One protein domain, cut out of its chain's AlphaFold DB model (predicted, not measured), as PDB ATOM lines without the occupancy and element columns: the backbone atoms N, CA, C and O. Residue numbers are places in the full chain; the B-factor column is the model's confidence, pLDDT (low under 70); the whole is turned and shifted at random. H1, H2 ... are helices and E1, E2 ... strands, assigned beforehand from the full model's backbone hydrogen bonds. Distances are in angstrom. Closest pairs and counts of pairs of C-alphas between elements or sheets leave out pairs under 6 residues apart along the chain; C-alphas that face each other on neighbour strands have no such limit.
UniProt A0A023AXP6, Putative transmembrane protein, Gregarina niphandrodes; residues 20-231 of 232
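What this domain is: This is residues 20 to 231 of the 232 residues of the protein "Putative transmembrane protein" of Gregarina niphandrodes (UniProt A0A023AXP6). Two curled sheets wrap round a common middle as a small, incompletely closed barrel: E10, E4, E8 and E7 make one part of its wall and E6, E5, E9 and E3 the other. E6 runs on into E7 at one seam, while at the other only a short pairing of residues 81 to 82 with E10 ties the chain before E3 to the larger sheet; E2 and E1 extend that sheet as a wing with H1 over it, H4 and H5 lie at the same side of the domain, H2 sits at one end of the barrel, and H3 packs outside the smaller sheet. The printed part has 212 residues, with five named helices and ten named strands in the order E1 H1 E2 E3 E4 H2 E5 H3 E6 E7 E8 E9 E10 H4 H5. Both sheets, E1 E2 E10 E4 E8 E7 and E3 E9 E5 E6, are antiparallel, and the class is mixed, helices and strands. The whole is compact, with a radius of gyration of the C-alphas of 17.9 A and spans of 52 by 47 by 29 A.

Where its parts are: E1, residues 20 to 26, begins at C-alpha 20 (-13.426, 93.846, 13.606) and is 19.2 A long. H1 is residues 42 to 56, 21.2 A, and E2 is residues 60 to 69, 28.9 A. E3 is residues 87 to 89. E4, residues 97 to 106, measures 26.0 A and bends by 57 degrees at residue 100. H2 is residues 112 to 119, E5 residues 123 to 129, and H3 residues 135 to 144, 13.4 A. E6, residues 154 to 159, runs on into E7, residues 161 to 165, at 59 degrees. E8 is residues 170 to 173 and E9 residues 181 to 185. E10, residues 195 to 205, starts at C-alpha 195 (-3.222, 85.059, -4.698), measures 30.7 A and bends by 52 degrees at residue 198. H4 is residues 206 to 211. H5, residues 217 to 229, is 18.5 A long and ends at C-alpha 229 (-26.106, 88.702, -0.286).

How they stand to each other: The larger sheet is twisted, with edge strands E1 and E7. N 23 of E1 and O 63 of E2 are 2.9 A apart, within hydrogen-bond range. So are N 66 and O 201 between E2 and E10, 2.8 A; N 103 and O 200 between E4 and E10, 2.8 A; and N 102 and O 171 between E4 and E8, 2.9 A. E7 and E8 form a hairpin, with N 162 and O 172 at 2.8 A. H1 is on this sheet over E2, at a height of 10.1 A, and runs along the strands, at 10 degrees to E2 on the local plane; the closest C-alphas are those of Ala 53 and Phe 60, 6.9 A. H4 is on the sheet too, its Ser 206 and Trp 97 of E4 having their C-alphas 5.9 A apart. H2 only grazes the sheet with residues 115 to 119, as does H5 with residues 218 to 226. H4 and H5 are close but not clearly touching, the closest C-alphas being those of Met 209 and Val 218, 7.7 A. In the smaller sheet N 89 of E3 and O 182 of E9 are 2.8 A apart, N 125 of E5 and O 183 of E9 3.0 A, and N 126 of E5 and O 157 of E6 2.9 A. H3 on one face of this sheet makes two layers, a helix beside a sheet; the C-alphas of Phe 138 and Ala 154 of E6 are 7.1 A apart. Every O i to N i+4 pair is within hydrogen-bond range in H2, H3, H4 and H5, and 10 of 11 in H1.

The domain as a whole: The C-alphas farthest apart, those of Ser 55 and Ala 189, are 53.2 A from each other. The printed part has no cut. The links E1 to H1 and E2 to E3 are long, with 15 and 17 residues. The mean pLDDT of the printed part is 74.3; it is under 70 at 73 residues, among them residues 20 to 40, 52 to 64 and 206 to 231.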
ATOM      1  N   HIS A  20     -12.170  94.535  13.367       65.12
ATOM      2  CA  HIS A  20     -13.426  93.846  13.606       65.12
ATOM      3  C   HIS A  20     -14.569  94.779  13.205       65.12
ATOM      4  O   HIS A  20     -14.590  95.951  13.590       65.12
ATOM      5  N   GLU A  21     -15.495  94.282  12.391       68.50
ATOM      6  CA  GLU A  21     -16.751  94.963  12.081       68.50
ATOM      7  C   GLU A  21     -17.895  94.184  12.726       68.50
ATOM      8  O   GLU A  21     -18.348  93.158  12.211       68.50
ATOM      9  N   PHE A  22     -18.355  94.692  13.867       61.66
ATOM     10  CA  PHE A  22     -19.413  94.075  14.653       61.66
ATOM     11  C   PHE A  22     -20.791  94.460  14.130       61.66
ATOM     12  O   PHE A  22     -21.060  95.635  13.863       61.66
ATOM     13  N   LYS A  23     -21.682  93.472  14.025       61.28
ATOM     14  CA  LYS A  23     -23.091  93.679  13.691       61.28
ATOM     15  C   LYS A  23     -23.987  92.915  14.651       61.28
ATOM     16  O   LYS A  23     -23.777  91.732  14.928       61.28
ATOM     17  N   PHE A  24     -25.015  93.608  15.129       58.06
ATOM     18  CA  PHE A  24     -26.098  93.010  15.891       58.06
ATOM     19  C   PHE A  24     -27.241  92.690  14.944       58.06
ATOM     20  O   PHE A  24     -27.680  93.538  14.176       58.06
ATOM     21  N   TYR A  25     -27.731  91.463  15.016       58.56
ATOM     22  CA  TYR A  25     -28.946  91.060  14.336       58.56
ATOM     23  C   TYR A  25     -29.946  90.631  15.390       58.56
ATOM     24  O   TYR A  25     -29.646  89.826  16.269       58.56
ATOM     25  N   CYS A  26     -31.154  91.168  15.309       53.34
ATOM     26  CA  CYS A  26     -32.221  90.769  16.206       53.34
ATOM     27  C   CYS A  26     -33.416  90.309  15.415       53.34
ATOM     28  O   CYS A  26     -33.927  91.028  14.560       53.34
ATOM     29  N   GLU A  27     -33.869  89.104  15.741       51.56
ATOM     30  CA  GLU A  27     -34.962  88.433  15.047       51.56
ATOM     31  C   GLU A  27     -36.290  89.211  15.177       51.56
ATOM     32  O   GLU A  27     -37.188  89.051  14.357       51.56
ATOM     33  N   SER A  28     -36.392  90.121  16.156       54.66
ATOM     34  CA  SER A  28     -37.566  90.962  16.429       54.66
ATOM     35  C   SER A  28     -37.349  92.476  16.249       54.66
ATOM     36  O   SER A  28     -38.244  93.252  16.577       54.66
ATOM     37  N   GLY A  29     -36.187  92.922  15.747       51.38
ATOM     38  CA  GLY A  29     -35.905  94.349  15.494       51.38
ATOM     39  C   GLY A  29     -35.830  95.250  16.739       51.38
ATOM     40  O   GLY A  29     -35.865  96.469  16.609       51.38
ATOM     41  N   ALA A  30     -35.745  94.669  17.940       52.91
ATOM     42  CA  ALA A  30     -35.841  95.387  19.216       52.91
ATOM     43  C   ALA A  30     -34.490  95.771  19.848       52.91
ATOM     44  O   ALA A  30     -34.455  96.217  20.992       52.91
ATOM     45  N   CYS A  31     -33.379  95.569  19.146       56.03
ATOM     46  CA  CYS A  31     -32.057  95.754  19.728       56.03
ATOM     47  C   CYS A  31     -31.517  97.139  19.445       56.03
ATOM     48  O   CYS A  31     -31.432  97.560  18.294       56.03
ATOM     49  N   ASP A  32     -31.112  97.820  20.510       54.88
ATOM     50  CA  ASP A  32     -30.316  99.026  20.393       54.88
ATOM     51  C   ASP A  32     -28.882  98.623  20.017       54.88
ATOM     52  O   ASP A  32     -28.076  98.245  20.872       54.88
ATOM     53  N   GLU A  33     -28.583  98.669  18.713       56.06
ATOM     54  CA  GLU A  33     -27.275  98.338  18.122       56.06
ATOM     55  C   GLU A  33     -26.113  99.138  18.747       56.06
ATOM     56  O   GLU A  33     -24.949  98.775  18.580       56.06
ATOM     57  N   SER A  34     -26.402 100.216  19.484       60.59
ATOM     58  CA  SER A  34     -25.397 101.153  19.982       60.59
ATOM     59  C   SER A  34     -24.694 100.733  21.279       60.59
ATOM     60  O   SER A  34     -23.599 101.225  21.555       60.59
ATOM     61  N   THR A  35     -25.252  99.810  22.071       65.38
ATOM     62  CA  THR A  35     -24.847  99.660  23.487       65.38
ATOM     63  C   THR A  35     -23.418  99.139  23.693       65.38
ATOM     64  O   THR A  35     -22.723  99.620  24.585       65.38
ATOM     65  N   CYS A  36     -22.959  98.193  22.869       64.50
ATOM     66  CA  CYS A  36     -21.560  97.734  22.857       64.50
ATOM     67  C   CYS A  36     -20.835  98.177  21.571       64.50
ATOM     68  O   CYS A  36     -19.782  97.639  21.225       64.50
ATOM     69  N   SER A  37     -21.413  99.131  20.828       62.81
ATOM     70  CA  SER A  37     -20.818  99.647  19.595       62.81
ATOM     71  C   SER A  37     -19.530 100.423  19.888       62.81
ATOM     72  O   SER A  37     -19.412 101.107  20.903       62.81
ATOM     73  N   GLY A  38     -18.539 100.307  19.002       59.34
ATOM     74  CA  GLY A  38     -17.255 101.002  19.133       59.34
ATOM     75  C   GLY A  38     -16.234 100.345  20.071       59.34
ATOM     76  O   GLY A  38     -15.082 100.777  20.071       59.34
ATOM     77  N   ILE A  39     -16.602  99.289  20.809       66.44
ATOM     78  CA  ILE A  39     -15.629  98.439  21.508       66.44
ATOM     79  C   ILE A  39     -14.843  97.654  20.453       66.44
ATOM     80  O   ILE A  39     -15.429  96.940  19.644       66.44
ATOM     81  N   THR A  40     -13.521  97.801  20.443       63.09
ATOM     82  CA  THR A  40     -12.632  97.118  19.486       63.09
ATOM     83  C   THR A  40     -11.901  95.924  20.095       63.09
ATOM     84  O   THR A  40     -11.388  95.089  19.353       63.09
ATOM     85  N   ASP A  41     -11.871  95.814  21.427       70.44
ATOM     86  CA  ASP A  41     -11.373  94.634  22.128       70.44
ATOM     87  C   ASP A  41     -12.478  93.576  22.243       70.44
ATOM     88  O   ASP A  41     -13.528  93.792  22.848       70.44
ATOM     89  N   ILE A  42     -12.244  92.400  21.663       66.81
ATOM     90  CA  ILE A  42     -13.238  91.321  21.612       66.81
ATOM     91  C   ILE A  42     -13.577  90.739  22.997       66.81
ATOM     92  O   ILE A  42     -14.678  90.218  23.196       66.81
ATOM     93  N   THR A  43     -12.672  90.833  23.977       72.12
ATOM     94  CA  THR A  43     -12.923  90.352  25.346       72.12
ATOM     95  C   THR A  43     -13.831  91.326  26.090       72.12
ATOM     96  O   THR A  43     -14.824  90.910  26.692       72.12
ATOM     97  N   GLU A  44     -13.529  92.624  26.003       72.31
ATOM     98  CA  GLU A  44     -14.374  93.702  26.526       72.31
ATOM     99  C   GLU A  44     -15.768  93.656  25.885       72.31
ATOM    100  O   GLU A  44     -16.781  93.714  26.585       72.31
ATOM    101  N   PHE A  45     -15.831  93.432  24.570       72.19
ATOM    102  CA  PHE A  45     -17.086  93.276  23.844       72.19
ATOM    103  C   PHE A  45     -17.880  92.058  24.319       72.19
ATOM    104  O   PHE A  45     -19.061  92.187  24.628       72.19
ATOM    105  N   THR A  46     -17.247  90.882  24.403       72.44
ATOM    106  CA  THR A  46     -17.917  89.642  24.840       72.44
ATOM    107  C   THR A  46     -18.503  89.808  26.244       72.44
ATOM    108  O   THR A  46     -19.618  89.361  26.501       72.44
ATOM    109  N   THR A  47     -17.794  90.520  27.123       77.62
ATOM    110  CA  THR A  47     -18.268  90.845  28.475       77.62
ATOM    111  C   THR A  47     -19.484  91.776  28.427       77.62
ATOM    112  O   THR A  47     -20.536  91.426  28.958       77.62
ATOM    113  N   CYS A  48     -19.385  92.910  27.716       75.31
ATOM    114  CA  CYS A  48     -20.504  93.843  27.516       75.31
ATOM    115  C   CYS A  48     -21.741  93.128  26.952       75.31
ATOM    116  O   CYS A  48     -22.863  93.340  27.409       75.31
ATOM    117  N   TYR A  49     -21.527  92.239  25.984       72.50
ATOM    118  CA  TYR A  49     -22.568  91.448  25.351       72.50
ATOM    119  C   TYR A  49     -23.263  90.488  26.320       72.50
ATOM    120  O   TYR A  49     -24.491  90.498  26.389       72.50
ATOM    121  N   HIS A  50     -22.523  89.669  27.076       75.12
ATOM    122  CA  HIS A  50     -23.124  88.720  28.026       75.12
ATOM    123  C   HIS A  50     -23.908  89.434  29.130       75.12
ATOM    124  O   HIS A  50     -25.004  88.991  29.487       75.12
ATOM    125  N   ASP A  51     -23.414  90.578  29.602       74.81
ATOM    126  CA  ASP A  51     -24.110  91.404  30.592       74.81
ATOM    127  C   ASP A  51     -25.440  91.969  30.055       74.81
ATOM    128  O   ASP A  51     -26.394  92.139  30.814       74.81
ATOM    129  N   LYS A  52     -25.538  92.234  28.744       69.31
ATOM    130  CA  LYS A  52     -26.755  92.760  28.095       69.31
ATOM    131  C   LYS A  52     -27.726  91.677  27.642       69.31
ATOM    132  O   LYS A  52     -28.932  91.802  27.838       69.31
ATOM    133  N   ALA A  53     -27.217  90.578  27.093       63.75
ATOM    134  CA  ALA A  53     -28.037  89.437  26.698       63.75
ATOM    135  C   ALA A  53     -28.801  88.846  27.897       63.75
ATOM    136  O   ALA A  53     -29.921  88.359  27.750       63.75
ATOM    137  N   THR A  54     -28.220  88.923  29.096       59.62
ATOM    138  CA  THR A  54     -28.855  88.465  30.337       59.62
ATOM    139  C   THR A  54     -29.888  89.443  30.907       59.62
ATOM    140  O   THR A  54     -30.754  89.002  31.664       59.62
ATOM    141  N   SER A  55     -29.851  90.734  30.549       54.59
ATOM    142  CA  SER A  55     -30.737  91.749  31.138       54.59
ATOM    143  C   SER A  55     -32.090  91.893  30.436       54.59
ATOM    144  O   SER A  55     -33.077  92.194  31.107       54.59
ATOM    145  N   ASP A  56     -32.162  91.646  29.122       55.56
ATOM    146  CA  ASP A  56     -33.304  92.118  28.318       55.56
ATOM    147  C   ASP A  56     -34.256  91.007  27.831       55.56
ATOM    148  O   ASP A  56     -35.307  91.300  27.266       55.56
ATOM    149  N   GLY A  57     -33.934  89.724  28.047       54.81
ATOM    150  CA  GLY A  57     -34.788  88.596  27.633       54.81
ATOM    151  C   GLY A  57     -35.015  88.478  26.114       54.81
ATOM    152  O   GLY A  57     -35.880  87.718  25.679       54.81
ATOM    153  N   ILE A  58     -34.258  89.232  25.312       55.62
ATOM    154  CA  ILE A  58     -34.279  89.229  23.847       55.62
ATOM    155  C   ILE A  58     -33.261  88.201  23.337       55.62
ATOM    156  O   ILE A  58     -32.143  88.110  23.844       55.62
ATOM    157  N   THR A  59     -33.627  87.431  22.310       53.69
ATOM    158  CA  THR A  59     -32.677  86.586  21.577       53.69
ATOM    159  C   THR A  59     -31.865  87.461  20.624       53.69
ATOM    160  O   THR A  59     -32.395  87.965  19.632       53.69
ATOM    161  N   PHE A  60     -30.580  87.639  20.920       55.84
ATOM    162  CA  PHE A  60     -29.641  88.356  20.060       55.84
ATOM    163  C   PHE A  60     -28.889  87.365  19.168       55.84
ATOM    164  O   PHE A  60     -28.413  86.331  19.633       55.84
ATOM    165  N   LEU A  61     -28.749  87.693  17.887       58.31
ATOM    166  CA  LEU A  61     -27.788  87.060  16.994       58.31
ATOM    167  C   LEU A  61     -26.609  88.020  16.856       58.31
ATOM    168  O   LEU A  61     -26.746  89.130  16.342       58.31
ATOM    169  N   THR A  62     -25.443  87.607  17.330       61.53
ATOM    170  CA  THR A  62     -24.216  88.379  17.155       61.53
ATOM    171  C   THR A  62     -23.414  87.828  15.995       61.53
ATOM    172  O   THR A  62     -23.210  86.615  15.863       61.53
ATOM    173  N   VAL A  63     -22.959  88.746  15.146       68.06
ATOM    174  CA  VAL A  63     -21.972  88.447  14.119       68.06
ATOM    175  C   VAL A  63     -20.816  89.411  14.286       68.06
ATOM    176  O   VAL A  63     -20.975  90.626  14.162       68.06
ATOM    177  N   ASP A  64     -19.645  88.856  14.552       69.00
ATOM    178  CA  ASP A  64     -18.398  89.587  14.392       69.00
ATOM    179  C   ASP A  64     -17.787  89.227  13.043       69.00
ATOM    180  O   ASP A  64     -17.709  88.051  12.687       69.00
ATOM    181  N   THR A  65     -17.375  90.239  12.292       73.88
ATOM    182  CA  THR A  65     -16.623  90.061  11.057       73.88
ATOM    183  C   THR A  65     -15.187  90.504  11.281       73.88
ATOM    184  O   THR A  65     -14.887  91.697  11.251       73.88
ATOM    185  N   TYR A  66     -14.280  89.544  11.436       74.19
ATOM    186  CA  TYR A  66     -12.849  89.814  11.425       74.19
ATOM    187  C   TYR A  66     -12.373  90.058  10.000       74.19
ATOM    188  O   TYR A  66     -12.507  89.180   9.148       74.19
ATOM    189  N   LYS A  67     -11.768  91.218   9.762       74.56
ATOM    190  CA  LYS A  67     -11.127  91.594   8.505       74.56
ATOM    191  C   LYS A  67      -9.635  91.751   8.745       74.56
ATOM    192  O   LYS A  67      -9.198  92.687   9.406       74.56
ATOM    193  N   GLY A  68      -8.857  90.830   8.196       70.94
ATOM    194  CA  GLY A  68      -7.400  90.863   8.282       70.94
ATOM    195  C   GLY A  68      -6.777  91.110   6.920       70.94
ATOM    196  O   GLY A  68      -7.265  90.590   5.909       70.94
ATOM    197  N   LYS A  69      -5.674  91.861   6.896       73.00
ATOM    198  CA  LYS A  69      -4.759  91.822   5.752       73.00
ATOM    199  C   LYS A  69      -3.819  90.643   5.906       73.00
ATOM    200  O   LYS A  69      -3.382  90.325   7.011       73.00
ATOM    201  N   THR A  70      -3.485  90.021   4.788       68.44
ATOM    202  CA  THR A  70      -2.554  88.894   4.766       68.44
ATOM    203  C   THR A  70      -1.141  89.297   5.216       68.44
ATOM    204  O   THR A  70      -0.471  88.563   5.938       68.44
ATOM    205  N   SER A  71      -0.710  90.534   4.935       65.19
ATOM    206  CA  SER A  71       0.589  91.070   5.390       65.19
ATOM    207  C   SER A  71       0.785  91.072   6.899       65.19
ATOM    208  O   SER A  71       1.919  91.171   7.368       65.19
ATOM    209  N   GLU A  72      -0.294  91.023   7.669       67.06
ATOM    210  CA  GLU A  72      -0.216  91.105   9.120       67.06
ATOM    211  C   GLU A  72       0.089  89.734   9.740       67.06
ATOM    212  O   GLU A  72       0.525  89.684  10.884       67.06
ATOM    213  N   GLU A  73      -0.072  88.636   8.992       67.75
ATOM    214  CA  GLU A  73       0.006  87.247   9.455       67.75
ATOM    215  C   GLU A  73       1.212  86.854  10.303       67.75
ATOM    216  O   GLU A  73       2.333  87.346  10.167       67.75
ATOM    217  N   LEU A  74       0.987  85.803  11.100       67.94
ATOM    218  CA  LEU A  74       1.970  85.227  12.011       67.94
ATOM    219  C   LEU A  74       3.289  84.845  11.324       67.94
ATOM    220  O   LEU A  74       4.354  84.963  11.931       67.94
ATOM    221  N   CYS A  75       3.201  84.374  10.078       70.88
ATOM    222  CA  CYS A  75       4.339  83.890   9.304       70.88
ATOM    223  C   CYS A  75       4.932  84.919   8.343       70.88
ATOM    224  O   CYS A  75       5.861  84.559   7.624       70.88
ATOM    225  N   ALA A  76       4.436  86.164   8.358       55.91
ATOM    226  CA  ALA A  76       4.938  87.295   7.578       55.91
ATOM    227  C   ALA A  76       5.427  86.886   6.176       55.91
ATOM    228  O   ALA A  76       6.601  87.053   5.830       55.91
ATOM    229  N   ASN A  77       4.533  86.319   5.364       56.62
ATOM    230  CA  ASN A  77       4.803  86.210   3.937       56.62
ATOM    231  C   ASN A  77       4.686  87.614   3.325       56.62
ATOM    232  O   ASN A  77       3.885  88.435   3.769       56.62
ATOM    233  N   LYS A  78       5.521  87.930   2.328       58.50
ATOM    234  CA  LYS A  78       5.353  89.173   1.565       58.50
ATOM    235  C   LYS A  78       4.015  89.101   0.831       58.50
ATOM    236  O   LYS A  78       3.792  88.120   0.132       58.50
ATOM    237  N   ASP A  79       3.187  90.135   0.957       61.22
ATOM    238  CA  ASP A  79       1.991  90.266   0.125       61.22
ATOM    239  C   ASP A  79       2.366  90.303  -1.371       61.22
ATOM    240  O   ASP A  79       3.366  90.945  -1.732       61.22
ATOM    241  N   PRO A  80       1.558  89.678  -2.249       71.00
ATOM    242  CA  PRO A  80       0.358  88.888  -1.942       71.00
ATOM    243  C   PRO A  80       0.678  87.410  -1.623       71.00
ATOM    244  O   PRO A  80       1.734  86.898  -2.000       71.00
ATOM    245  N   ILE A  81      -0.235  86.700  -0.949       74.94
ATOM    246  CA  ILE A  81      -0.030  85.288  -0.571       74.94
ATOM    247  C   ILE A  81      -0.512  84.351  -1.657       74.94
ATOM    248  O   ILE A  81      -1.664  84.439  -2.069       74.94
ATOM    249  N   ASN A  82       0.329  83.396  -2.058       82.81
ATOM    250  CA  ASN A  82      -0.066  82.346  -2.992       82.81
ATOM    251  C   ASN A  82      -1.038  81.375  -2.316       82.81
ATOM    252  O   ASN A  82      -0.783  80.906  -1.210       82.81
ATOM    253  N   GLY A  83      -2.113  80.983  -2.995       80.81
ATOM    254  CA  GLY A  83      -3.137  80.121  -2.403       80.81
ATOM    255  C   GLY A  83      -2.658  78.709  -2.060       80.81
ATOM    256  O   GLY A  83      -3.308  78.003  -1.294       80.81
ATOM    257  N   GLY A  84      -1.507  78.302  -2.600       81.25
ATOM    258  CA  GLY A  84      -0.825  77.058  -2.248       81.25
ATOM    259  C   GLY A  84       0.025  77.121  -0.975       81.25
ATOM    260  O   GLY A  84       0.470  76.077  -0.490       81.25
ATOM    261  N   ASP A  85       0.299  78.316  -0.450       79.44
ATOM    262  CA  ASP A  85       1.075  78.481   0.774       79.44
ATOM    263  C   ASP A  85       0.226  78.169   2.016       79.44
ATOM    264  O   ASP A  85      -0.999  78.299   2.026       79.44
ATOM    265  N   LEU A  86       0.900  77.739   3.089       77.25
ATOM    266  CA  LEU A  86       0.285  77.641   4.407       77.25
ATOM    267  C   LEU A  86       0.185  79.046   4.999       77.25
ATOM    268  O   LEU A  86       1.191  79.676   5.325       77.25
ATOM    269  N   PHE A  87      -1.044  79.495   5.151       81.19
ATOM    270  CA  PHE A  87      -1.416  80.791   5.683       81.19
ATOM    271  C   PHE A  87      -1.891  80.619   7.139       81.19
ATOM    272  O   PHE A  87      -2.558  79.627   7.442       81.19
ATOM    273  N   THR A  88      -1.537  81.533   8.056       82.81
ATOM    274  CA  THR A  88      -1.829  81.389   9.503       82.81
ATOM    275  C   THR A  88      -2.280  82.693  10.164       82.81
ATOM    276  O   THR A  88      -1.540  83.674  10.206       82.81
ATOM    277  N   ILE A  89      -3.443  82.652  10.819       80.44
ATOM    278  CA  ILE A  89      -4.060  83.769  11.556       80.44
ATOM    279  C   ILE A  89      -4.128  83.436  13.030       80.44
ATOM    280  O   ILE A  89      -4.456  82.309  13.390       80.44
ATOM    281  N   SER A  90      -3.952  84.444  13.879       81.19
ATOM    282  CA  SER A  90      -4.485  84.439  15.238       81.19
ATOM    283  C   SER A  90      -5.742  85.318  15.303       81.19
ATOM    284  O   SER A  90      -5.610  86.536  15.401       81.19
ATOM    285  N   PRO A  91      -6.959  84.747  15.226       73.38
ATOM    286  CA  PRO A  91      -8.192  85.541  15.227       73.38
ATOM    287  C   PRO A  91      -8.424  86.268  16.556       73.38
ATOM    288  O   PRO A  91      -9.210  87.204  16.601       73.38
ATOM    289  N   LYS A  92      -7.745  85.842  17.635       74.00
ATOM    290  CA  LYS A  92      -7.794  86.440  18.984       74.00
ATOM    291  C   LYS A  92      -9.191  86.549  19.583       74.00
ATOM    292  O   LYS A  92      -9.378  87.266  20.556       74.00
ATOM    293  N   ILE A  93     -10.137  85.784  19.054       71.81
ATOM    294  CA  ILE A  93     -11.489  85.718  19.583       71.81
ATOM    295  C   ILE A  93     -11.549  84.780  20.802       71.81
ATOM    296  O   ILE A  93     -10.807  83.791  20.853       71.81
ATOM    297  N   PRO A  94     -12.424  85.047  21.784       72.88
ATOM    298  CA  PRO A  94     -12.672  84.133  22.891       72.88
ATOM    299  C   PRO A  94     -13.242  82.792  22.410       72.88
ATOM    300  O   PRO A  94     -13.980  82.725  21.428       72.88
ATOM    301  N   SER A  95     -12.969  81.716  23.151       70.56
ATOM    302  CA  SER A  95     -13.328  80.338  22.766       70.56
ATOM    303  C   SER A  95     -14.834  80.044  22.716       70.56
ATOM    304  O   SER A  95     -15.242  78.996  22.212       70.56
ATOM    305  N   THR A  96     -15.667  80.936  23.259       75.25
ATOM    306  CA  THR A  96     -17.135  80.847  23.189       75.25
ATOM    307  C   THR A  96     -17.664  81.147  21.784       75.25
ATOM    308  O   THR A  96     -18.794  80.780  21.460       75.25
ATOM    309  N   TRP A  97     -16.844  81.760  20.929       78.75
ATOM    310  CA  TRP A  97     -17.179  82.076  19.550       78.75
ATOM    311  C   TRP A  97     -16.869  80.915  18.602       78.75
ATOM    312  O   TRP A  97     -15.913  80.152  18.762       78.75
ATOM    313  N   THR A  98     -17.708  80.799  17.582       85.31
ATOM    314  CA  THR A  98     -17.649  79.774  16.539       85.31
ATOM    315  C   THR A  98     -17.629  80.437  15.173       85.31
ATOM    316  O   THR A  98     -18.257  81.476  14.990       85.31
ATOM    317  N   ALA A  99     -16.886  79.881  14.217       85.88
ATOM    318  CA  ALA A  99     -16.823  80.429  12.863       85.88
ATOM    319  C   ALA A  99     -18.015  79.970  12.018       85.88
ATOM    320  O   ALA A  99     -18.400  78.806  12.056       85.88
ATOM    321  N   ASN A 100     -18.555  80.866  11.197       86.25
ATOM    322  CA  ASN A 100     -19.684  80.581  10.308       86.25
ATOM    323  C   ASN A 100     -19.251  80.582   8.853       86.25
ATOM    324  O   ASN A 100     -19.581  79.678   8.088       86.25
ATOM    325  N   ASN A 101     -18.534  81.631   8.459       89.44
ATOM    326  CA  ASN A 101     -18.158  81.858   7.080       89.44
ATOM    327  C   ASN A 101     -16.738  82.411   7.000       89.44
ATOM    328  O   ASN A 101     -16.352  83.246   7.818       89.44
ATOM    329  N   ILE A 102     -15.977  81.946   6.016       89.88
ATOM    330  CA  ILE A 102     -14.702  82.544   5.630       89.88
ATOM    331  C   ILE A 102     -14.809  82.982   4.177       89.88
ATOM    332  O   ILE A 102     -15.068  82.151   3.311       89.88
ATOM    333  N   THR A 103     -14.524  84.249   3.906       90.44
ATOM    334  CA  THR A 103     -14.392  84.795   2.555       90.44
ATOM    335  C   THR A 103     -12.943  85.187   2.303       90.44
ATOM    336  O   THR A 103     -12.333  85.883   3.116       90.44
ATOM    337  N   LEU A 104     -12.400  84.762   1.163       88.94
ATOM    338  CA  LEU A 104     -11.056  85.122   0.712       88.94
ATOM    339  C   LEU A 104     -11.130  86.137  -0.429       88.94
ATOM    340  O   LEU A 104     -11.775  85.895  -1.450       88.94
ATOM    341  N   VAL A 105     -10.441  87.266  -0.290       87.62
ATOM    342  CA  VAL A 105     -10.346  88.249  -1.374       87.62
ATOM    343  C   VAL A 105      -9.193  87.852  -2.279       87.62
ATOM    344  O   VAL A 105      -8.032  87.906  -1.881       87.62
ATOM    345  N   VAL A 106      -9.544  87.412  -3.485       87.62
ATOM    346  CA  VAL A 106      -8.601  87.000  -4.528       87.62
ATOM    347  C   VAL A 106      -8.126  88.227  -5.294       87.62
ATOM    348  O   VAL A 106      -8.947  89.052  -5.696       87.62
ATOM    349  N   ASP A 107      -6.821  88.329  -5.524       85.31
ATOM    350  CA  ASP A 107      -6.249  89.412  -6.316       85.31
ATOM    351  C   ASP A 107      -6.425  89.190  -7.819       85.31
ATOM    352  O   ASP A 107      -6.315  88.080  -8.345       85.31
ATOM    353  N   GLY A 108      -6.664  90.296  -8.526       84.88
ATOM    354  CA  GLY A 108      -6.824  90.307  -9.973       84.88
ATOM    355  C   GLY A 108      -8.047  89.527 -10.458       84.88
ATOM    356  O   GLY A 108      -9.065  89.413  -9.776       84.88
ATOM    357  N   THR A 109      -7.941  89.009 -11.679       85.69
ATOM    358  CA  THR A 109      -9.014  88.261 -12.343       85.69
ATOM    359  C   THR A 109      -8.455  86.928 -12.835       85.69
ATOM    360  O   THR A 109      -8.196  86.783 -14.032       85.69
ATOM    361  N   PRO A 110      -8.178  85.969 -11.932       86.25
ATOM    362  CA  PRO A 110      -7.650  84.678 -12.345       86.25
ATOM    363  C   PRO A 110      -8.663  83.931 -13.210       86.25
ATOM    364  O   PRO A 110      -9.871  84.186 -13.157       86.25
ATOM    365  N   ASP A 111      -8.159  82.974 -13.987       90.75
ATOM    366  CA  ASP A 111      -9.008  82.068 -14.751       90.75
ATOM    367  C   ASP A 111     -10.044  81.389 -13.836       90.75
ATOM    368  O   ASP A 111      -9.732  80.924 -12.735       90.75
ATOM    369  N   ALA A 112     -11.295  81.334 -14.298       88.75
ATOM    370  CA  ALA A 112     -12.408  80.834 -13.498       88.75
ATOM    371  C   ALA A 112     -12.243  79.351 -13.129       88.75
ATOM    372  O   ALA A 112     -12.647  78.948 -12.037       88.75
ATOM    373  N   THR A 113     -11.630  78.554 -14.010       90.12
ATOM    374  CA  THR A 113     -11.372  77.128 -13.777       90.12
ATOM    375  C   THR A 113     -10.241  76.959 -12.772       90.12
ATOM    376  O   THR A 113     -10.425  76.272 -11.772       90.12
ATOM    377  N   ALA A 114      -9.121  77.663 -12.960       89.56
ATOM    378  CA  ALA A 114      -8.000  77.641 -12.016       89.56
ATOM    379  C   ALA A 114      -8.429  78.080 -10.605       89.56
ATOM    380  O   ALA A 114      -8.101  77.431  -9.610       89.56
ATOM    381  N   LYS A 115      -9.245  79.137 -10.510       91.00
ATOM    382  CA  LYS A 115      -9.820  79.596  -9.241       91.00
ATOM    383  C   LYS A 115     -10.706  78.525  -8.605       91.00
ATOM    384  O   LYS A 115     -10.562  78.225  -7.421       91.00
ATOM    385  N   ALA A 116     -11.613  77.941  -9.388       89.81
ATOM    386  CA  ALA A 116     -12.524  76.897  -8.932       89.81
ATOM    387  C   ALA A 116     -11.793  75.641  -8.437       89.81
ATOM    388  O   ALA A 116     -12.224  75.050  -7.442       89.81
ATOM    389  N   ASP A 117     -10.716  75.250  -9.118       91.81
ATOM    390  CA  ASP A 117      -9.884  74.101  -8.767       91.81
ATOM    391  C   ASP A 117      -9.096  74.363  -7.485       91.81
ATOM    392  O   ASP A 117      -9.146  73.543  -6.568       91.81
ATOM    393  N   CYS A 118      -8.444  75.526  -7.374       92.69
ATOM    394  CA  CYS A 118      -7.747  75.926  -6.156       92.69
ATOM    395  C   CYS A 118      -8.692  75.929  -4.948       92.69
ATOM    396  O   CYS A 118      -8.426  75.273  -3.939       92.69
ATOM    397  N   MET A 119      -9.846  76.591  -5.071       91.00
ATOM    398  CA  MET A 119     -10.843  76.666  -4.003       91.00
ATOM    399  C   MET A 119     -11.352  75.299  -3.547       91.00
ATOM    400  O   MET A 119     -11.590  75.101  -2.359       91.00
ATOM    401  N   GLY A 120     -11.499  74.347  -4.473       91.00
ATOM    402  CA  GLY A 120     -11.904  72.977  -4.155       91.00
ATOM    403  C   GLY A 120     -10.879  72.201  -3.322       91.00
ATOM    404  O   GLY A 120     -11.191  71.112  -2.847       91.00
ATOM    405  N   THR A 121      -9.674  72.745  -3.143       93.00
ATOM    406  CA  THR A 121      -8.574  72.105  -2.406       93.00
ATOM    407  C   THR A 121      -8.229  72.788  -1.094       93.00
ATOM    408  O   THR A 121      -7.396  72.276  -0.349       93.00
ATOM    409  N   LEU A 122      -8.860  73.928  -0.796       92.38
ATOM    410  CA  LEU A 122      -8.576  74.665   0.426       92.38
ATOM    411  C   LEU A 122      -8.939  73.830   1.657       92.38
ATOM    412  O   LEU A 122     -10.067  73.361   1.824       92.38
ATOM    413  N   SER A 123      -7.956  73.662   2.532       91.19
ATOM    414  CA  SER A 123      -8.083  73.005   3.823       91.19
ATOM    415  C   SER A 123      -8.005  74.041   4.931       91.19
ATOM    416  O   SER A 123      -7.098  74.869   4.961       91.19
ATOM    417  N   PHE A 124      -8.939  73.940   5.871       92.25
ATOM    418  CA  PHE A 124      -9.067  74.829   7.016       92.25
ATOM    419  C   PHE A 124      -8.799  74.027   8.286       92.25
ATOM    420  O   PHE A 124      -9.371  72.952   8.485       92.25
ATOM    421  N   MET A 125      -7.916  74.529   9.140       91.38
ATOM    422  CA  MET A 125      -7.587  73.912  10.424       91.38
ATOM    423  C   MET A 125      -7.611  74.981  11.501       91.38
ATOM    424  O   MET A 125      -7.114  76.081  11.282       91.38
ATOM    425  N   THR A 126      -8.115  74.646  12.679       91.44
ATOM    426  CA  THR A 126      -7.894  75.450  13.878       91.44
ATOM    427  C   THR A 126      -6.909  74.765  14.805       91.44
ATOM    428  O   THR A 126      -6.834  73.538  14.827       91.44
ATOM    429  N   TYR A 127      -6.162  75.553  15.567       91.00
ATOM    430  CA  TYR A 127      -5.171  75.070  16.511       91.00
ATOM    431  C   TYR A 127      -5.357  75.715  17.872       91.00
ATOM    432  O   TYR A 127      -5.402  76.940  17.985       91.00
ATOM    433  N   THR A 128      -5.372  74.878  18.902       91.12
ATOM    434  CA  THR A 128      -5.269  75.305  20.299       91.12
ATOM    435  C   THR A 128      -3.883  74.949  20.811       91.12
ATOM    436  O   THR A 128      -3.452  73.801  20.680       91.12
ATOM    437  N   LEU A 129      -3.169  75.926  21.371       90.69
ATOM    438  CA  LEU A 129      -1.867  75.694  21.985       90.69
ATOM    439  C   LEU A 129      -2.017  74.744  23.168       90.69
ATOM    440  O   LEU A 129      -2.957  74.850  23.957       90.69
ATOM    441  N   VAL A 130      -1.069  73.821  23.298       92.81
ATOM    442  CA  VAL A 130      -0.974  72.998  24.505       92.81
ATOM    443  C   VAL A 130      -0.631  73.900  25.692       92.81
ATOM    444  O   VAL A 130       0.118  74.869  25.558       92.81
ATOM    445  N   GLU A 131      -1.182  73.590  26.864       91.88
ATOM    446  CA  GLU A 131      -0.941  74.363  28.081       91.88
ATOM    447  C   GLU A 131       0.565  74.547  28.347       91.88
ATOM    448  O   GLU A 131       1.355  73.603  28.287       91.88
ATOM    449  N   GLY A 132       0.974  75.791  28.615       89.56
ATOM    450  CA  GLY A 132       2.371  76.156  28.862       89.56
ATOM    451  C   GLY A 132       3.243  76.316  27.609       89.56
ATOM    452  O   GLY A 132       4.370  76.806  27.722       89.56
ATOM    453  N   VAL A 133       2.747  75.970  26.416       90.44
ATOM    454  CA  VAL A 133       3.448  76.230  25.153       90.44
ATOM    455  C   VAL A 133       3.301  77.697  24.764       90.44
ATOM    456  O   VAL A 133       2.217  78.275  24.797       90.44
ATOM    457  N   LYS A 134       4.421  78.315  24.380       88.25
ATOM    458  CA  LYS A 134       4.460  79.703  23.912       88.25
ATOM    459  C   LYS A 134       4.183  79.787  22.414       88.25
ATOM    460  O   LYS A 134       4.573  78.896  21.662       88.25
ATOM    461  N   GLU A 135       3.617  80.915  21.991       85.62
ATOM    462  CA  GLU A 135       3.364  81.248  20.582       85.62
ATOM    463  C   GLU A 135       4.600  81.025  19.691       85.62
ATOM    464  O   GLU A 135       4.466  80.467  18.608       85.62
ATOM    465  N   ASP A 136       5.811  81.353  20.158       84.75
ATOM    466  CA  ASP A 136       7.049  81.171  19.380       84.75
ATOM    467  C   ASP A 136       7.275  79.723  18.920       84.75
ATOM    468  O   ASP A 136       7.698  79.497  17.788       84.75
ATOM    469  N   ALA A 137       6.948  78.735  19.759       86.31
ATOM    470  CA  ALA A 137       7.086  77.325  19.395       86.31
ATOM    471  C   ALA A 137       6.114  76.940  18.271       86.31
ATOM    472  O   ALA A 137       6.467  76.180  17.368       86.31
ATOM    473  N   PHE A 138       4.906  77.505  18.303       87.31
ATOM    474  CA  PHE A 138       3.937  77.353  17.227       87.31
ATOM    475  C   PHE A 138       4.429  78.030  15.950       87.31
ATOM    476  O   PHE A 138       4.454  77.372  14.912       87.31
ATOM    477  N   LYS A 139       4.923  79.278  16.023       85.00
ATOM    478  CA  LYS A 139       5.490  79.988  14.861       85.00
ATOM    479  C   LYS A 139       6.606  79.198  14.196       85.00
ATOM    480  O   LYS A 139       6.606  79.071  12.978       85.00
ATOM    481  N   THR A 140       7.546  78.652  14.966       82.88
ATOM    482  CA  THR A 140       8.625  77.828  14.403       82.88
ATOM    483  C   THR A 140       8.056  76.646  13.620       82.88
ATOM    484  O   THR A 140       8.452  76.424  12.477       82.88
ATOM    485  N   ALA A 141       7.070  75.941  14.179       80.81
ATOM    486  CA  ALA A 141       6.473  74.783  13.526       80.81
ATOM    487  C   ALA A 141       5.721  75.137  12.226       80.81
ATOM    488  O   ALA A 141       5.884  74.453  11.215       80.81
ATOM    489  N   VAL A 142       4.917  76.206  12.219       80.00
ATOM    490  CA  VAL A 142       4.076  76.533  11.050       80.00
ATOM    491  C   VAL A 142       4.771  77.425  10.023       80.00
ATOM    492  O   VAL A 142       4.558  77.251   8.827       80.00
ATOM    493  N   CYS A 143       5.643  78.337  10.452       76.88
ATOM    494  CA  CYS A 143       6.273  79.315   9.564       76.88
ATOM    495  C   CYS A 143       7.616  78.832   9.006       76.88
ATOM    496  O   CYS A 143       7.917  79.074   7.839       76.88
ATOM    497  N   THR A 144       8.438  78.155   9.816       69.69
ATOM    498  CA  THR A 144       9.761  77.683   9.372       69.69
ATOM    499  C   THR A 144       9.655  76.345   8.657       69.69
ATOM    500  O   THR A 144      10.188  76.194   7.559       69.69
ATOM    501  N   ASP A 145       8.923  75.396   9.237       61.34
ATOM    502  CA  ASP A 145       8.833  74.053   8.667       61.34
ATOM    503  C   ASP A 145       7.721  73.917   7.616       61.34
ATOM    504  O   ASP A 145       7.681  72.897   6.923       61.34
ATOM    505  N   LYS A 146       6.841  74.930   7.482       67.19
ATOM    506  CA  LYS A 146       5.633  74.932   6.631       67.19
ATOM    507  C   LYS A 146       4.799  73.654   6.795       67.19
ATOM    508  O   LYS A 146       4.317  73.075   5.820       67.19
ATOM    509  N   LYS A 147       4.674  73.168   8.031       71.19
ATOM    510  CA  LYS A 147       4.023  71.895   8.358       71.19
ATOM    511  C   LYS A 147       2.952  72.080   9.418       71.19
ATOM    512  O   LYS A 147       2.938  73.056  10.161       71.19
ATOM    513  N   VAL A 148       2.078  71.080   9.495       75.94
ATOM    514  CA  VAL A 148       1.176  70.903  10.635       75.94
ATOM    515  C   VAL A 148       2.034  70.813  11.907       75.94
ATOM    516  O   VAL A 148       2.976  70.014  11.932       75.94
ATOM    517  N   PRO A 149       1.748  71.621  12.940       81.75
ATOM    518  CA  PRO A 149       2.507  71.612  14.179       81.75
ATOM    519  C   PRO A 149       2.353  70.275  14.911       81.75
ATOM    520  O   PRO A 149       1.308  69.628  14.843       81.75
ATOM    521  N   ASP A 150       3.405  69.865  15.624       86.62
ATOM    522  CA  ASP A 150       3.383  68.666  16.468       86.62
ATOM    523  C   ASP A 150       2.293  68.793  17.549       86.62
ATOM    524  O   ASP A 150       2.073  69.876  18.097       86.62
ATOM    525  N   ALA A 151       1.643  67.679  17.901       86.31
ATOM    526  CA  ALA A 151       0.588  67.642  18.914       86.31
ATOM    527  C   ALA A 151       1.050  68.113  20.309       86.31
ATOM    528  O   ALA A 151       0.225  68.500  21.128       86.31
ATOM    529  N   LYS A 152       2.362  68.106  20.583       90.31
ATOM    530  CA  LYS A 152       2.979  68.682  21.790       90.31
ATOM    531  C   LYS A 152       3.012  70.209  21.779       90.31
ATOM    532  O   LYS A 152       3.201  70.803  22.831       90.31
ATOM    533  N   VAL A 153       2.891  70.828  20.605       90.25
ATOM    534  CA  VAL A 153       2.883  72.283  20.417       90.25
ATOM    535  C   VAL A 153       1.446  72.788  20.356       90.25
ATOM    536  O   VAL A 153       1.079  73.707  21.086       90.25
ATOM    537  N   ALA A 154       0.620  72.167  19.514       92.62
ATOM    538  CA  ALA A 154      -0.784  72.520  19.383       92.62
ATOM    539  C   ALA A 154      -1.639  71.326  18.965       92.62
ATOM    540  O   ALA A 154      -1.227  70.484  18.171       92.62
ATOM    541  N   THR A 155      -2.873  71.298  19.455       92.62
ATOM    542  CA  THR A 155      -3.889  70.352  18.990       92.62
ATOM    543  C   THR A 155      -4.635  70.968  17.816       92.62
ATOM    544  O   THR A 155      -5.263  72.015  17.964       92.62
ATOM    545  N   GLY A 156      -4.539  70.327  16.651       91.19
ATOM    546  CA  GLY A 156      -5.217  70.748  15.429       91.19
ATOM    547  C   GLY A 156      -6.563  70.056  15.237       91.19
ATOM    548  O   GLY A 156      -6.664  68.840  15.399       91.19
ATOM    549  N   VAL A 157      -7.580  70.809  14.826       92.06
ATOM    550  CA  VAL A 157      -8.885  70.283  14.410       92.06
ATOM    551  C   VAL A 157      -9.180  70.760  12.996       92.06
ATOM    552  O   VAL A 157      -9.170  71.959  12.717       92.06
ATOM    553  N   LYS A 158      -9.460  69.813  12.099       92.25
ATOM    554  CA  LYS A 158      -9.848  70.121  10.722       92.25
ATOM    555  C   LYS A 158     -11.276  70.643  10.683       92.25
ATOM    556  O   LYS A 158     -12.178  70.021  11.240       92.25
ATOM    557  N   TRP A 159     -11.487  71.745   9.975       92.88
ATOM    558  CA  TRP A 159     -12.820  72.230   9.651       92.88
ATOM    559  C   TRP A 159     -13.270  71.658   8.317       92.88
ATOM    560  O   TRP A 159     -12.502  71.570   7.355       92.88
ATOM    561  N   GLN A 160     -14.542  71.282   8.257       91.25
ATOM    562  CA  GLN A 160     -15.180  70.848   7.028       91.25
ATOM    563  C   GLN A 160     -16.169  71.921   6.592       91.25
ATOM    564  O   GLN A 160     -17.161  72.172   7.276       91.25
ATOM    565  N   ALA A 161     -15.887  72.558   5.456       90.44
ATOM    566  CA  ALA A 161     -16.854  73.442   4.828       90.44
ATOM    567  C   ALA A 161     -18.056  72.609   4.360       90.44
ATOM    568  O   ALA A 161     -17.893  71.583   3.697       90.44
ATOM    569  N   LEU A 162     -19.258  73.053   4.711       89.19
ATOM    570  CA  LEU A 162     -20.510  72.501   4.198       89.19
ATOM    571  C   LEU A 162     -20.751  72.929   2.752       89.19
ATOM    572  O   LEU A 162     -21.332  72.192   1.960       89.19
ATOM    573  N   TYR A 163     -20.323  74.146   2.430       89.62
ATOM    574  CA  TYR A 163     -20.541  74.770   1.141       89.62
ATOM    575  C   TYR A 163     -19.384  75.706   0.805       89.62
ATOM    576  O   TYR A 163     -18.833  76.360   1.692       89.62
ATOM    577  N   ALA A 164     -19.039  75.764  -0.479       90.62
ATOM    578  CA  ALA A 164     -18.061  76.690  -1.025       90.62
ATOM    579  C   ALA A 164     -18.679  77.414  -2.228       90.62
ATOM    580  O   ALA A 164     -19.016  76.781  -3.233       90.62
ATOM    581  N   ASP A 165     -18.814  78.732  -2.125       88.69
ATOM    582  CA  ASP A 165     -19.261  79.594  -3.210       88.69
ATOM    583  C   ASP A 165     -18.056  80.119  -3.988       88.69
ATOM    584  O   ASP A 165     -17.318  80.994  -3.536       88.69
ATOM    585  N   LYS A 166     -17.884  79.594  -5.199       85.19
ATOM    586  CA  LYS A 166     -16.777  79.945  -6.094       85.19
ATOM    587  C   LYS A 166     -16.897  81.345  -6.691       85.19
ATOM    588  O   LYS A 166     -15.913  81.855  -7.220       85.19
ATOM    589  N   ASN A 167     -18.071  81.968  -6.644       83.88
ATOM    590  CA  ASN A 167     -18.263  83.317  -7.168       83.88
ATOM    591  C   ASN A 167     -17.786  84.352  -6.155       83.88
ATOM    592  O   ASN A 167     -17.017  85.242  -6.512       83.88
ATOM    593  N   THR A 168     -18.171  84.175  -4.891       86.38
ATOM    594  CA  THR A 168     -17.804  85.078  -3.792       86.38
ATOM    595  C   THR A 168     -16.526  84.669  -3.059       86.38
ATOM    596  O   THR A 168     -16.064  85.402  -2.196       86.38
ATOM    597  N   ASN A 169     -15.933  83.523  -3.409       89.88
ATOM    598  CA  ASN A 169     -14.779  82.929  -2.731       89.88
ATOM    599  C   ASN A 169     -15.037  82.649  -1.236       89.88
ATOM    600  O   ASN A 169     -14.160  82.849  -0.391       89.88
ATOM    601  N   SER A 170     -16.258  82.207  -0.920       91.56
ATOM    602  CA  SER A 170     -16.735  82.039   0.456       91.56
ATOM    603  C   SER A 170     -16.922  80.574   0.834       91.56
ATOM    604  O   SER A 170     -17.338  79.757   0.017       91.56
ATOM    605  N   PHE A 171     -16.666  80.252   2.097       93.44
ATOM    606  CA  PHE A 171     -16.769  78.917   2.680       93.44
ATOM    607  C   PHE A 171     -17.668  78.973   3.903       93.44
ATOM    608  O   PHE A 171     -17.385  79.727   4.828       93.44
ATOM    609  N   THR A 172     -18.726  78.166   3.925       91.06
ATOM    610  CA  THR A 172     -19.665  78.095   5.050       91.06
ATOM    611  C   THR A 172     -19.391  76.855   5.889       91.06
ATOM    612  O   THR A 172     -19.255  75.752   5.358       91.06
ATOM    613  N   PHE A 173     -19.354  77.028   7.204       90.25
ATOM    614  CA  PHE A 173     -19.056  76.004   8.197       90.25
ATOM    615  C   PHE A 173     -20.216  75.857   9.185       90.25
ATOM    616  O   PHE A 173     -20.986  76.789   9.401       90.25
ATOM    617  N   LEU A 174     -20.324  74.682   9.811       84.56
ATOM    618  CA  LEU A 174     -21.285  74.442  10.888       84.56
ATOM    619  C   LEU A 174     -20.652  74.751  12.248       84.56
ATOM    620  O   LEU A 174     -20.319  73.837  12.998       84.56
ATOM    621  N   PHE A 175     -20.452  76.037  12.529       80.25
ATOM    622  CA  PHE A 175     -20.044  76.544  13.844       80.25
ATOM    623  C   PHE A 175     -18.820  75.855  14.490       80.25
ATOM    624  O   PHE A 175     -18.868  75.539  15.682       80.25
ATOM    625  N   PRO A 176     -17.702  75.583  13.786       85.56
ATOM    626  CA  PRO A 176     -16.510  75.100  14.464       85.56
ATOM    627  C   PRO A 176     -15.988  76.133  15.470       85.56
ATOM    628  O   PRO A 176     -15.870  77.323  15.164       85.56
ATOM    629  N   HIS A 177     -15.624  75.657  16.663       85.50
ATOM    630  CA  HIS A 177     -14.899  76.469  17.636       85.50
ATOM    631  C   HIS A 177     -13.549  76.899  17.076       85.50
ATOM    632  O   HIS A 177     -12.869  76.146  16.371       85.50
ATOM    633  N   VAL A 178     -13.161  78.111  17.444       81.06
ATOM    634  CA  VAL A 178     -11.915  78.720  17.007       81.06
ATOM    635  C   VAL A 178     -10.921  78.667  18.156       81.06
ATOM    636  O   VAL A 178     -11.176  79.172  19.246       81.06
ATOM    637  N   GLY A 179      -9.800  77.997  17.919       84.44
ATOM    638  CA  GLY A 179      -8.655  77.982  18.814       84.44
ATOM    639  C   GLY A 179      -7.823  79.263  18.717       84.44
ATOM    640  O   GLY A 179      -8.243  80.289  18.186       84.44
ATOM    641  N   ASN A 180      -6.589  79.187  19.207       86.06
ATOM    642  CA  ASN A 180      -5.644  80.303  19.185       86.06
ATOM    643  C   ASN A 180      -5.246  80.724  17.765       86.06
ATOM    644  O   ASN A 180      -4.950  81.903  17.539       86.06
ATOM    645  N   TYR A 181      -5.233  79.767  16.830       87.19
ATOM    646  CA  TYR A 181      -4.878  80.006  15.436       87.19
ATOM    647  C   TYR A 181      -5.811  79.287  14.463       87.19
ATOM    648  O   TYR A 181      -6.400  78.250  14.775       87.19
ATOM    649  N   VAL A 182      -5.902  79.831  13.256       87.25
ATOM    650  CA  VAL A 182      -6.544  79.210  12.096       87.25
ATOM    651  C   VAL A 182      -5.536  79.192  10.960       87.25
ATOM    652  O   VAL A 182      -4.886  80.204  10.702       87.25
ATOM    653  N   THR A 183      -5.407  78.057  10.281       87.56
ATOM    654  CA  THR A 183      -4.611  77.955   9.059       87.56
ATOM    655  C   THR A 183      -5.473  77.603   7.867       87.56
ATOM    656  O   THR A 183      -6.395  76.790   7.976       87.56
ATOM    657  N   ILE A 184      -5.101  78.157   6.721       88.19
ATOM    658  CA  ILE A 184      -5.715  77.892   5.424       88.19
ATOM    659  C   ILE A 184      -4.595  77.456   4.483       88.19
ATOM    660  O   ILE A 184      -3.516  78.043   4.499       88.19
ATOM    661  N   GLN A 185      -4.823  76.404   3.703       87.44
ATOM    662  CA  GLN A 185      -3.842  75.929   2.730       87.44
ATOM    663  C   GLN A 185      -4.533  75.272   1.541       87.44
ATOM    664  O   GLN A 185      -5.351  74.371   1.733       87.44
ATOM    665  N   GLY A 186      -4.191  75.693   0.326       89.12
ATOM    666  CA  GLY A 186      -4.585  75.023  -0.911       89.12
ATOM    667  C   GLY A 186      -3.522  74.053  -1.416       89.12
ATOM    668  O   GLY A 186      -2.374  74.049  -0.967       89.12
ATOM    669  N   GLU A 187      -3.883  73.222  -2.390       91.62
ATOM    670  CA  GLU A 187      -2.907  72.390  -3.092       91.62
ATOM    671  C   GLU A 187      -2.040  73.265  -4.006       91.62
ATOM    672  O   GLU A 187      -2.531  73.840  -4.977       91.62
ATOM    673  N   ALA A 188      -0.729  73.318  -3.743       88.12
ATOM    674  CA  ALA A 188       0.205  74.176  -4.479       88.12
ATOM    675  C   ALA A 188       0.103  74.044  -6.007       88.12
ATOM    676  O   ALA A 188       0.112  75.049  -6.704       88.12
ATOM    677  N   ALA A 189      -0.078  72.824  -6.524       90.19
ATOM    678  CA  ALA A 189      -0.195  72.574  -7.962       90.19
ATOM    679  C   ALA A 189      -1.481  73.138  -8.600       90.19
ATOM    680  O   ALA A 189      -1.507  73.363  -9.807       90.19
ATOM    681  N   LYS A 190      -2.544  73.339  -7.812       91.56
ATOM    682  CA  LYS A 190      -3.840  73.862  -8.276       91.56
ATOM    683  C   LYS A 190      -4.031  75.342  -7.958       91.56
ATOM    684  O   LYS A 190      -4.924  75.964  -8.517       91.56
ATOM    685  N   CYS A 191      -3.197  75.900  -7.083       90.56
ATOM    686  CA  CYS A 191      -3.278  77.281  -6.614       90.56
ATOM    687  C   CYS A 191      -2.115  78.171  -7.086       90.56
ATOM    688  O   CYS A 191      -1.939  79.255  -6.539       90.56
ATOM    689  N   THR A 192      -1.319  77.732  -8.068       86.38
ATOM    690  CA  THR A 192      -0.072  78.393  -8.500       86.38
ATOM    691  C   THR A 192      -0.236  79.878  -8.845       86.38
ATOM    692  O   THR A 192       0.628  80.671  -8.492       86.38
ATOM    693  N   ASP A 193      -1.354  80.251  -9.476       85.88
ATOM    694  CA  ASP A 193      -1.622  81.623  -9.939       85.88
ATOM    695  C   ASP A 193      -2.732  82.320  -9.136       85.88
ATOM    696  O   ASP A 193      -3.242  83.370  -9.529       85.88
ATOM    697  N   ILE A 194      -3.149  81.722  -8.018       90.38
ATOM    698  CA  ILE A 194      -4.156  82.306  -7.135       90.38
ATOM    699  C   ILE A 194      -3.432  83.009  -6.008       90.38
ATOM    700  O   ILE A 194      -2.620  82.400  -5.315       90.38
ATOM    701  N   THR A 195      -3.751  84.280  -5.810       88.56
ATOM    702  CA  THR A 195      -3.222  85.059  -4.698       88.56
ATOM    703  C   THR A 195      -4.346  85.714  -3.909       88.56
ATOM    704  O   THR A 195      -5.410  85.999  -4.464       88.56
ATOM    705  N   TYR A 196      -4.130  85.906  -2.608       85.31
ATOM    706  CA  TYR A 196      -5.084  86.542  -1.702       85.31
ATOM    707  C   TYR A 196      -4.484  87.814  -1.094       85.31
ATOM    708  O   TYR A 196      -3.318  87.804  -0.695       85.31
ATOM    709  N   SER A 197      -5.294  88.870  -0.977       82.88
ATOM    710  CA  SER A 197      -4.903  90.151  -0.356       82.88
ATOM    711  C   SER A 197      -5.549  90.413   0.998       82.88
ATOM    712  O   SER A 197      -5.074  91.232   1.787       82.88
ATOM    713  N   SER A 198      -6.674  89.763   1.276       81.56
ATOM    714  CA  SER A 198      -7.337  89.860   2.571       81.56
ATOM    715  C   SER A 198      -8.282  88.695   2.793       81.56
ATOM    716  O   SER A 198      -8.609  87.928   1.883       81.56
ATOM    717  N   LEU A 199      -8.743  88.594   4.031       85.69
ATOM    718  CA  LEU A 199      -9.760  87.642   4.415       85.69
ATOM    719  C   LEU A 199     -10.794  88.279   5.330       85.69
ATOM    720  O   LEU A 199     -10.521  89.233   6.062       85.69
ATOM    721  N   SER A 200     -11.964  87.667   5.322       85.38
ATOM    722  CA  SER A 200     -13.056  87.987   6.217       85.38
ATOM    723  C   SER A 200     -13.517  86.707   6.901       85.38
ATOM    724  O   SER A 200     -13.847  85.745   6.213       85.38
ATOM    725  N   MET A 201     -13.555  86.675   8.230       85.88
ATOM    726  CA  MET A 201     -14.149  85.568   8.988       85.88
ATOM    727  C   MET A 201     -15.337  86.078   9.783       85.88
ATOM    728  O   MET A 201     -15.207  87.044  10.528       85.88
ATOM    729  N   GLN A 202     -16.482  85.425   9.623       85.44
ATOM    730  CA  GLN A 202     -17.675  85.701  10.409       85.44
ATOM    731  C   GLN A 202     -17.757  84.732  11.584       85.44
ATOM    732  O   GLN A 202     -17.634  83.520  11.383       85.44
ATOM    733  N   PHE A 203     -18.026  85.253  12.776       80.69
ATOM    734  CA  PHE A 203     -18.167  84.480  14.004       80.69
ATOM    735  C   PHE A 203     -19.525  84.689  14.663       80.69
ATOM    736  O   PHE A 203     -20.087  85.777  14.589       80.69
ATOM    737  N   SER A 204     -20.003  83.672  15.377       79.44
ATOM    738  CA  SER A 204     -21.169  83.746  16.261       79.44
ATOM    739  C   SER A 204     -20.886  83.133  17.626       79.44
ATOM    740  O   SER A 204     -20.168  82.137  17.734       79.44
ATOM    741  N   ASP A 205     -21.477  83.708  18.673       74.62
ATOM    742  CA  ASP A 205     -21.330  83.214  20.043       74.62
ATOM    743  C   ASP A 205     -22.244  82.005  20.321       74.62
ATOM    744  O   ASP A 205     -23.476  82.085  20.269       74.62
ATOM    745  N   SER A 206     -21.624  80.874  20.660       68.19
ATOM    746  CA  SER A 206     -22.299  79.603  20.945       68.19
ATOM    747  C   SER A 206     -23.138  79.605  22.223       68.19
ATOM    748  O   SER A 206     -24.157  78.909  22.285       68.19
ATOM    749  N   ASN A 207     -22.788  80.429  23.214       65.38
ATOM    750  CA  ASN A 207     -23.534  80.496  24.469       65.38
ATOM    751  C   ASN A 207     -24.966  80.995  24.241       65.38
ATOM    752  O   ASN A 207     -25.907  80.493  24.859       65.38
ATOM    753  N   VAL A 208     -25.163  81.898  23.281       58.75
ATOM    754  CA  VAL A 208     -26.488  82.460  22.978       58.75
ATOM    755  C   VAL A 208     -27.298  81.591  22.018       58.75
ATOM    756  O   VAL A 208     -28.525  81.532  22.133       58.75
ATOM    757  N   MET A 209     -26.636  80.795  21.175       55.78
ATOM    758  CA  MET A 209     -27.310  79.738  20.406       55.78
ATOM    759  C   MET A 209     -27.907  78.650  21.316       55.78
ATOM    760  O   MET A 209     -28.956  78.085  21.006       55.78
ATOM    761  N   SER A 210     -27.260  78.369  22.455       50.78
ATOM    762  CA  SER A 210     -27.696  77.333  23.401       50.78
ATOM    763  C   SER A 210     -28.801  77.789  24.366       50.78
ATOM    764  O   SER A 210     -29.712  77.013  24.655       50.78
ATOM    765  N   GLY A 211     -28.773  79.048  24.822       45.69
ATOM    766  CA  GLY A 211     -29.737  79.582  25.795       45.69
ATOM    767  C   GLY A 211     -31.141  79.848  25.238       45.69
ATOM    768  O   GLY A 211     -32.089  79.998  26.004       45.69
ATOM    769  N   SER A 212     -31.290  79.885  23.915       45.28
ATOM    770  CA  SER A 212     -32.517  80.306  23.233       45.28
ATOM    771  C   SER A 212     -33.306  79.148  22.591       45.28
ATOM    772  O   SER A 212     -34.435  79.341  22.147       45.28
ATOM    773  N   GLY A 213     -32.748  77.929  22.535       42.56
ATOM    774  CA  GLY A 213     -33.371  76.795  21.828       42.56
ATOM    775  C   GLY A 213     -33.359  76.925  20.292       42.56
ATOM    776  O   GLY A 213     -34.055  76.183  19.602       42.56
ATOM    777  N   VAL A 214     -32.551  77.840  19.743       45.16
ATOM    778  CA  VAL A 214     -32.580  78.313  18.338       45.16
ATOM    779  C   VAL A 214     -31.679  77.474  17.417       45.16
ATOM    780  O   VAL A 214     -31.368  77.864  16.295       45.16
ATOM    781  N   GLY A 215     -31.294  76.261  17.830       45.00
ATOM    782  CA  GLY A 215     -30.427  75.379  17.032       45.00
ATOM    783  C   GLY A 215     -30.951  75.086  15.614       45.00
ATOM    784  O   GLY A 215     -30.159  74.823  14.714       45.00
ATOM    785  N   ALA A 216     -32.267  75.182  15.388       40.38
ATOM    786  CA  ALA A 216     -32.886  75.011  14.070       40.38
ATOM    787  C   ALA A 216     -33.115  76.333  13.304       40.38
ATOM    788  O   ALA A 216     -33.021  76.349  12.077       40.38
ATOM    789  N   THR A 217     -33.387  77.447  13.994       42.97
ATOM    790  CA  THR A 217     -33.727  78.731  13.350       42.97
ATOM    791  C   THR A 217     -32.489  79.526  12.937       42.97
ATOM    792  O   THR A 217     -32.528  80.169  11.893       42.97
ATOM    793  N   VAL A 218     -31.354  79.416  13.650       45.00
ATOM    794  CA  VAL A 218     -30.077  80.021  13.206       45.00
ATOM    795  C   VAL A 218     -29.622  79.387  11.893       45.00
ATOM    796  O   VAL A 218     -29.176  80.089  10.987       45.00
ATOM    797  N   LEU A 219     -29.819  78.072  11.742       45.06
ATOM    798  CA  LEU A 219     -29.547  77.371  10.490       45.06
ATOM    799  C   LEU A 219     -30.365  77.969   9.334       45.06
ATOM    800  O   LEU A 219     -29.825  78.203   8.258       45.06
ATOM    801  N   ALA A 220     -31.643  78.282   9.561       38.81
ATOM    802  CA  ALA A 220     -32.505  78.909   8.561       38.81
ATOM    803  C   ALA A 220     -32.141  80.387   8.307       38.81
ATOM    804  O   ALA A 220     -32.054  80.798   7.154       38.81
ATOM    805  N   GLY A 221     -31.865  81.174   9.350       41.19
ATOM    806  CA  GLY A 221     -31.539  82.602   9.254       41.19
ATOM    807  C   GLY A 221     -30.193  82.886   8.584       41.19
ATOM    808  O   GLY A 221     -30.115  83.755   7.718       41.19
ATOM    809  N   VAL A 222     -29.153  82.102   8.894       44.41
ATOM    810  CA  VAL A 222     -27.847  82.184   8.212       44.41
ATOM    811  C   VAL A 222     -27.990  81.795   6.737       44.41
ATOM    812  O   VAL A 222     -27.415  82.451   5.871       44.41
ATOM    813  N   THR A 223     -28.832  80.806   6.423       41.59
ATOM    814  CA  THR A 223     -29.131  80.430   5.030       41.59
ATOM    815  C   THR A 223     -29.889  81.541   4.282       41.59
ATOM    816  O   THR A 223     -29.617  81.781   3.106       41.59
ATOM    817  N   ILE A 224     -30.795  82.269   4.947       38.44
ATOM    818  CA  ILE A 224     -31.588  83.357   4.342       38.44
ATOM    819  C   ILE A 224     -30.757  84.640   4.159       38.44
ATOM    820  O   ILE A 224     -30.843  85.273   3.106       38.44
ATOM    821  N   ALA A 225     -29.911  85.005   5.125       37.09
ATOM    822  CA  ALA A 225     -29.030  86.170   5.013       37.09
ATOM    823  C   ALA A 225     -27.939  85.975   3.939       37.09
ATOM    824  O   ALA A 225     -27.652  86.901   3.180       37.09
ATOM    825  N   LEU A 226     -27.395  84.758   3.805       41.44
ATOM    826  CA  LEU A 226     -26.471  84.402   2.718       41.44
ATOM    827  C   LEU A 226     -27.176  84.329   1.351       41.44
ATOM    828  O   LEU A 226     -26.570  84.661   0.335       41.44
ATOM    829  N   GLY A 227     -28.462  83.965   1.318       28.36
ATOM    830  CA  GLY A 227     -29.281  84.004   0.105       28.36
ATOM    831  C   GLY A 227     -29.519  85.422  -0.428       28.36
ATOM    832  O   GLY A 227     -29.517  85.616  -1.640       28.36
ATOM    833  N   LEU A 228     -29.671  86.426   0.446       29.27
ATOM    834  CA  LEU A 228     -29.852  87.820   0.015       29.27
ATOM    835  C   LEU A 228     -28.551  88.495  -0.447       29.27
ATOM    836  O   LEU A 228     -28.601  89.337  -1.337       29.27
ATOM    837  N   ALA A 229     -27.395  88.128   0.115       30.22
ATOM    838  CA  ALA A 229     -26.106  88.702  -0.286       30.22
ATOM    839  C   ALA A 229     -25.579  88.164  -1.632       30.22
ATOM    840  O   ALA A 229     -24.741  88.807  -2.252       30.22
ATOM    841  N   ALA A 230     -26.074  87.012  -2.100       29.12
ATOM    842  CA  ALA A 230     -25.744  86.445  -3.414       29.12
ATOM    843  C   ALA A 230     -26.691  86.905  -4.551       29.12
ATOM    844  O   ALA A 230     -26.532  86.474  -5.692       29.12
ATOM    845  N   LEU A 231     -27.691  87.743  -4.244       27.05
ATOM    846  CA  LEU A 231     -28.738  88.216  -5.169       27.05
ATOM    847  C   LEU A 231     -28.713  89.740  -5.418       27.05
ATOM    848  O   LEU A 231     -29.635  90.266  -6.046       27.05
TER     849      LEU A 231